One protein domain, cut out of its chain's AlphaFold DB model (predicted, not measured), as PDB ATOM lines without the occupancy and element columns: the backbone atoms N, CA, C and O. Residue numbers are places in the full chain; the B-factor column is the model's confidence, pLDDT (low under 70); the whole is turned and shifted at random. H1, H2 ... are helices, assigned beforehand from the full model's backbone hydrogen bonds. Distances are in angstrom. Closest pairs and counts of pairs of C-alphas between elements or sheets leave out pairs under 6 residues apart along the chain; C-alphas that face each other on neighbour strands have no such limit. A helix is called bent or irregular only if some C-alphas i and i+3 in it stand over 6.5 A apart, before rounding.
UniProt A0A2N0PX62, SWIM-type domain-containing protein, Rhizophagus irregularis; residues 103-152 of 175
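This is residues 103 to 152 of the 175 residues of the protein "SWIM-type domain-containing protein" of Rhizophagus irregularis (UniProt A0A2N0PX62). One long, nearly straight helix of 31 residues, H1, makes the longest axis, and after a tight turn a second, shorter helix of 14 residues, H2, folds back at a slant, the two forming an open V, a helical hairpin with arms of unequal length. The arms meet only near the turn; residues 103 to 122 of H1 and residues 143 to 152, the far part of H2 with the last two residues, stick out free. The printed part has 50 residues, with two named helices in the order H1, H2 and no named strand; its class is all helix. It is only just loose, close to extended, with a radius of gyration of the C-alphas of 14.2 A, and flat, spanning 45 by 25 by 7 A.

Find C-alpha 103 at (150.902, 193.358, 146.146); from there H1, residues 103 to 133, runs 44.3 A to C-alpha 133 at (162.649, 182.595, 104.818). Past residues 134 to 136, H2, residues 137 to 150, runs 20.1 A and ends at C-alpha 150 at (141.430, 196.781, 118.999).

Start from H1 and look at its residues 126 to 130: with these alone it touches H2, which touches it with residues 137 to 138 alone. The closest C-alphas of the two helices are those of Ala 130 and Ile 138, 7.0 A apart. The helices run opposite ways at a shallow tilt of 31 degrees, and their centres are 15.5 A apart. Along the backbones of H1 and H2, every O i to N i+4 pair is within hydrogen-bond range.

The two C-alphas farthest apart are those of Thr 103 and Glu 134, at 45.1 A. The printed part has no cut, and the link from H1 to H2 is tight. In the B-factor column you will find a mean pLDDT of the printed part of 90.1, with residues 103 to 106 and residue 152 under 70.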
ATOM      1  N   THR A 103     150.547 194.684 146.682       56.25
ATOM      2  CA  THR A 103     150.902 193.358 146.146       56.25
ATOM      3  C   THR A 103     150.220 193.181 144.791       56.25
ATOM      4  O   THR A 103     150.897 193.065 143.779       56.25
ATOM      5  N   ASN A 104     148.910 193.430 144.714       60.44
ATOM      6  CA  ASN A 104     148.153 193.366 143.463       60.44
ATOM      7  C   ASN A 104     148.616 194.358 142.373       60.44
ATOM      8  O   ASN A 104     148.634 194.010 141.193       60.44
ATOM      9  N   LEU A 105     148.973 195.606 142.706       64.50
ATOM     10  CA  LEU A 105     149.370 196.616 141.707       64.50
ATOM     11  C   LEU A 105     150.816 196.437 141.220       64.50
ATOM     12  O   LEU A 105     151.071 196.554 140.017       64.50
ATOM     13  N   GLN A 106     151.752 196.127 142.122       64.75
ATOM     14  CA  GLN A 106     153.136 195.829 141.755       64.75
ATOM     15  C   GLN A 106     153.237 194.491 141.027       64.75
ATOM     16  O   GLN A 106     153.918 194.432 140.007       64.75
ATOM     17  N   GLU A 107     152.510 193.456 141.451       71.06
ATOM     18  CA  GLU A 107     152.443 192.179 140.731       71.06
ATOM     19  C   GLU A 107     151.863 192.366 139.332       71.06
ATOM     20  O   GLU A 107     152.441 191.869 138.369       71.06
ATOM     21  N   LYS A 108     150.793 193.159 139.168       79.69
ATOM     22  CA  LYS A 108     150.253 193.491 137.838       79.69
ATOM     23  C   LYS A 108     151.269 194.244 136.977       79.69
ATOM     24  O   LYS A 108     151.373 193.967 135.782       79.69
ATOM     25  N   ALA A 109     152.026 195.180 137.548       81.75
ATOM     26  CA  ALA A 109     153.048 195.930 136.816       81.75
ATOM     27  C   ALA A 109     154.250 195.052 136.418       81.75
ATOM     28  O   ALA A 109     154.704 195.109 135.273       81.75
ATOM     29  N   VAL A 110     154.729 194.203 137.331       85.75
ATOM     30  CA  VAL A 110     155.795 193.222 137.082       85.75
ATOM     31  C   VAL A 110     155.337 192.194 136.053       85.75
ATOM     32  O   VAL A 110     156.059 191.925 135.096       85.75
ATOM     33  N   HIS A 111     154.112 191.686 136.172       89.81
ATOM     34  CA  HIS A 111     153.525 190.753 135.216       89.81
ATOM     35  C   HIS A 111     153.427 191.367 133.815       89.81
ATOM     36  O   HIS A 111     153.857 190.742 132.849       89.81
ATOM     37  N   LYS A 112     152.952 192.617 133.690       90.75
ATOM     38  CA  LYS A 112     152.915 193.336 132.403       90.75
ATOM     39  C   LYS A 112     154.309 193.520 131.802       90.75
ATOM     40  O   LYS A 112     154.478 193.310 130.604       90.75
ATOM     41  N   ARG A 113     155.309 193.874 132.618       90.25
ATOM     42  CA  ARG A 113     156.705 194.008 132.173       90.25
ATOM     43  C   ARG A 113     157.273 192.673 131.682       90.25
ATOM     44  O   ARG A 113     157.874 192.629 130.611       90.25
ATOM     45  N   ASN A 114     157.048 191.596 132.430       93.94
ATOM     46  CA  ASN A 114     157.509 190.253 132.074       93.94
ATOM     47  C   ASN A 114     156.818 189.738 130.803       93.94
ATOM     48  O   ASN A 114     157.473 189.158 129.937       93.94
ATOM     49  N   LEU A 115     155.511 189.986 130.670       94.88
ATOM     50  CA  LEU A 115     154.739 189.651 129.476       94.88
ATOM     51  C   LEU A 115     155.257 190.411 128.252       94.88
ATOM     52  O   LEU A 115     155.494 189.789 127.221       94.88
ATOM     53  N   TYR A 116     155.495 191.722 128.376       96.38
ATOM     54  CA  TYR A 116     156.067 192.532 127.298       96.38
ATOM     55  C   TYR A 116     157.420 191.980 126.841       96.38
ATOM     56  O   TYR A 116     157.601 191.726 125.654       96.38
ATOM     57  N   GLY A 117     158.348 191.740 127.775       94.81
ATOM     58  CA  GLY A 117     159.677 191.223 127.438       94.81
ATOM     59  C   GLY A 117     159.618 189.882 126.703       94.81
ATOM     60  O   GLY A 117     160.315 189.695 125.709       94.81
ATOM     61  N   ARG A 118     158.734 188.975 127.141       97.06
ATOM     62  CA  ARG A 118     158.530 187.669 126.501       97.06
ATOM     63  C   ARG A 118     157.950 187.797 125.090       97.06
ATOM     64  O   ARG A 118     158.491 187.206 124.163       97.06
ATOM     65  N   VAL A 119     156.873 188.569 124.933       97.00
ATOM     66  CA  VAL A 119     156.204 188.784 123.637       97.00
ATOM     67  C   VAL A 119     157.151 189.457 122.651       97.00
ATOM     68  O   VAL A 119     157.272 189.004 121.520       97.00
ATOM     69  N   TRP A 120     157.865 190.496 123.087       97.25
ATOM     70  CA  TRP A 120     158.824 191.207 122.248       97.25
ATOM     71  C   TRP A 120     159.988 190.314 121.811       97.25
ATOM     72  O   TRP A 120     160.378 190.347 120.647       97.25
ATOM     73  N   GLY A 121     160.522 189.489 122.719       97.25
ATOM     74  CA  GLY A 121     161.578 188.530 122.394       97.25
ATOM     75  C   GLY A 121     161.148 187.538 121.312       97.25
ATOM     76  O   GLY A 121     161.846 187.389 120.313       97.25
ATOM     77  N   LEU A 122     159.968 186.932 121.470       97.12
ATOM     78  CA  LEU A 122     159.405 186.016 120.473       97.12
ATOM     79  C   LEU A 122     159.126 186.716 119.141       97.12
ATOM     80  O   LEU A 122     159.528 186.210 118.099       97.12
ATOM     81  N   ALA A 123     158.489 187.890 119.171       96.69
ATOM     82  CA  ALA A 123     158.194 188.666 117.969       96.69
ATOM     83  C   ALA A 123     159.473 189.032 117.208       96.69
ATOM     84  O   ALA A 123     159.512 188.911 115.987       96.69
ATOM     85  N   ARG A 124     160.543 189.413 117.920       97.56
ATOM     86  CA  ARG A 124     161.853 189.688 117.320       97.56
ATOM     87  C   ARG A 124     162.413 188.456 116.611       97.56
ATOM     88  O   ARG A 124     162.819 188.576 115.462       97.56
ATOM     89  N   THR A 125     162.434 187.297 117.270       97.44
ATOM     90  CA  THR A 125     162.930 186.051 116.662       97.44
ATOM     91  C   THR A 125     162.089 185.639 115.456       97.44
ATOM     92  O   THR A 125     162.650 185.341 114.409       97.44
ATOM     93  N   ALA A 126     160.760 185.680 115.572       96.69
ATOM     94  CA  ALA A 126     159.854 185.347 114.476       96.69
ATOM     95  C   ALA A 126     160.032 186.290 113.277       96.69
ATOM     96  O   ALA A 126     160.053 185.833 112.145       96.69
ATOM     97  N   THR A 127     160.239 187.589 113.522       96.31
ATOM     98  CA  THR A 127     160.518 188.568 112.458       96.31
ATOM     99  C   THR A 127     161.817 188.242 111.726       96.31
ATOM    100  O   THR A 127     161.862 188.325 110.506       96.31
ATOM    101  N   LEU A 128     162.876 187.865 112.454       97.12
ATOM    102  CA  LEU A 128     164.151 187.494 111.832       97.12
ATOM    103  C   LEU A 128     164.006 186.252 110.946       97.12
ATOM    104  O   LEU A 128     164.471 186.274 109.814       97.12
ATOM    105  N   LEU A 129     163.319 185.215 111.438       97.44
ATOM    106  CA  LEU A 129     163.066 183.988 110.673       97.44
ATOM    107  C   LEU A 129     162.191 184.243 109.441       97.44
ATOM    108  O   LEU A 129     162.493 183.727 108.374       97.44
ATOM    109  N   ALA A 130     161.148 185.061 109.581       97.00
ATOM    110  CA  ALA A 130     160.264 185.447 108.486       97.00
ATOM    111  C   ALA A 130     161.024 186.174 107.367       97.00
ATOM    112  O   ALA A 130     160.833 185.878 106.195       97.00
ATOM    113  N   VAL A 131     161.942 187.080 107.722       96.38
ATOM    114  CA  VAL A 131     162.795 187.767 106.737       96.38
ATOM    115  C   VAL A 131     163.776 186.801 106.075       96.38
ATOM    116  O   VAL A 131     163.970 186.878 104.868       96.38
ATOM    117  N   GLU A 132     164.393 185.901 106.842       96.75
ATOM    118  CA  GLU A 132     165.341 184.910 106.315       96.75
ATOM    119  C   GLU A 132     164.679 183.911 105.355       96.75
ATOM    120  O   GLU A 132     165.308 183.470 104.398       96.75
ATOM    121  N   GLN A 133     163.414 183.568 105.602       96.81
ATOM    122  CA  GLN A 133     162.649 182.595 104.818       96.81
ATOM    123  C   GLN A 133     161.717 183.238 103.781       96.81
ATOM    124  O   GLN A 133     161.021 182.512 103.078       96.81
ATOM    125  N   GLU A 134     161.698 184.573 103.685       95.31
ATOM    126  CA  GLU A 134     160.761 185.342 102.849       95.31
ATOM    127  C   GLU A 134     159.279 184.964 103.086       95.31
ATOM    128  O   GLU A 134     158.468 184.936 102.163       95.31
ATOM    129  N   ASP A 135     158.926 184.683 104.345       95.00
ATOM    130  CA  ASP A 135     157.593 184.258 104.788       95.00
ATOM    131  C   ASP A 135     156.815 185.420 105.434       95.00
ATOM    132  O   ASP A 135     157.343 186.181 106.249       95.00
ATOM    133  N   ASP A 136     155.536 185.561 105.087       93.56
ATOM    134  CA  ASP A 136     154.644 186.608 105.576       93.56
ATOM    135  C   ASP A 136     153.614 186.126 106.615       93.56
ATOM    136  O   ASP A 136     152.874 186.956 107.161       93.56
ATOM    137  N   GLU A 137     153.606 184.835 106.981       95.00
ATOM    138  CA  GLU A 137     152.647 184.238 107.923       95.00
ATOM    139  C   GLU A 137     152.570 185.025 109.243       95.00
ATOM    140  O   GLU A 137     151.485 185.347 109.749       95.00
ATOM    141  N   ILE A 138     153.726 185.423 109.791       94.12
ATOM    142  CA  ILE A 138     153.790 186.176 111.050       94.12
ATOM    143  C   ILE A 138     153.071 187.528 110.962       94.12
ATOM    144  O   ILE A 138     152.475 187.987 111.942       94.12
ATOM    145  N   THR A 139     153.069 188.156 109.786       93.62
ATOM    146  CA  THR A 139     152.390 189.433 109.553       93.62
ATOM    147  C   THR A 139     150.880 189.253 109.654       93.62
ATOM    148  O   THR A 139     150.217 190.039 110.339       93.62
ATOM    149  N   LEU A 140     150.339 188.187 109.057       95.69
ATOM    150  CA  LEU A 140     148.914 187.852 109.134       95.69
ATOM    151  C   LEU A 140     148.485 187.566 110.579       95.69
ATOM    152  O   LEU A 140     147.458 188.075 111.042       95.69
ATOM    153  N   ILE A 141     149.304 186.823 111.328       95.06
ATOM    154  CA  ILE A 141     149.057 186.514 112.744       95.06
ATOM    155  C   ILE A 141     149.020 187.797 113.591       95.06
ATOM    156  O   ILE A 141     148.112 187.979 114.415       95.06
ATOM    157  N   LEU A 142     149.982 188.707 113.399       95.06
ATOM    158  CA  LEU A 142     150.051 189.968 114.140       95.06
ATOM    159  C   LEU A 142     148.882 190.899 113.796       95.06
ATOM    160  O   LEU A 142     148.260 191.460 114.704       95.06
ATOM    161  N   GLN A 143     148.539 191.029 112.512       94.75
ATOM    162  CA  GLN A 143     147.386 191.812 112.065       94.75
ATOM    163  C   GLN A 143     146.077 191.283 112.664       94.75
ATOM    164  O   GLN A 143     145.281 192.064 113.197       94.75
ATOM    165  N   ASP A 144     145.866 189.965 112.656       95.38
ATOM    166  CA  ASP A 144     144.680 189.358 113.259       95.38
ATOM    167  C   ASP A 144     144.625 189.575 114.782       95.38
ATOM    168  O   ASP A 144     143.573 189.910 115.338       95.38
ATOM    169  N   TYR A 145     145.758 189.457 115.483       94.38
ATOM    170  CA  TYR A 145     145.830 189.763 116.913       94.38
ATOM    171  C   TYR A 145     145.445 191.220 117.213       94.38
ATOM    172  O   TYR A 145     144.609 191.468 118.092       94.38
ATOM    173  N   ILE A 146     146.005 192.178 116.465       93.75
ATOM    174  CA  ILE A 146     145.704 193.610 116.604       93.75
ATOM    175  C   ILE A 146     144.218 193.861 116.349       93.75
ATOM    176  O   ILE A 146     143.557 194.484 117.182       93.75
ATOM    177  N   ARG A 147     143.661 193.314 115.263       94.88
ATOM    178  CA  ARG A 147     142.234 193.417 114.928       94.88
ATOM    179  C   ARG A 147     141.346 192.920 116.072       94.88
ATOM    180  O   ARG A 147     140.446 193.635 116.517       94.88
ATOM    181  N   ARG A 148     141.624 191.726 116.609       94.56
ATOM    182  CA  ARG A 148     140.839 191.124 117.706       94.56
ATOM    183  C   ARG A 148     140.915 191.913 119.013       94.56
ATOM    184  O   ARG A 148     139.951 191.901 119.780       94.56
ATOM    185  N   LYS A 149     142.044 192.564 119.309       92.56
ATOM    186  CA  LYS A 149     142.228 193.338 120.549       92.56
ATOM    187  C   LYS A 149     141.781 194.794 120.432       92.56
ATOM    188  O   LYS A 149     141.244 195.309 121.408       92.56
ATOM    189  N   SER A 150     141.915 195.419 119.264       88.38
ATOM    190  CA  SER A 150     141.430 196.781 118.999       88.38
ATOM    191  C   SER A 150     139.903 196.875 119.150       88.38
ATOM    192  O   SER A 150     139.399 197.746 119.858       88.38
ATOM    193  N   ASN A 151     139.166 195.883 118.636       70.12
ATOM    194  CA  ASN A 151     137.696 195.826 118.709       70.12
ATOM    195  C   ASN A 151     137.120 195.601 120.122       70.12
ATOM    196  O   ASN A 151     135.918 195.740 120.321       70.12
ATOM    197  N   ARG A 152     137.940 195.241 121.119       64.62
ATOM    198  CA  ARG A 152     137.494 195.136 122.523       64.62
ATOM    199  C   ARG A 152     137.618 196.457 123.292       64.62
ATOM    200  O   ARG A 152     137.077 196.549 124.388       64.62
TER     201      ARG A 152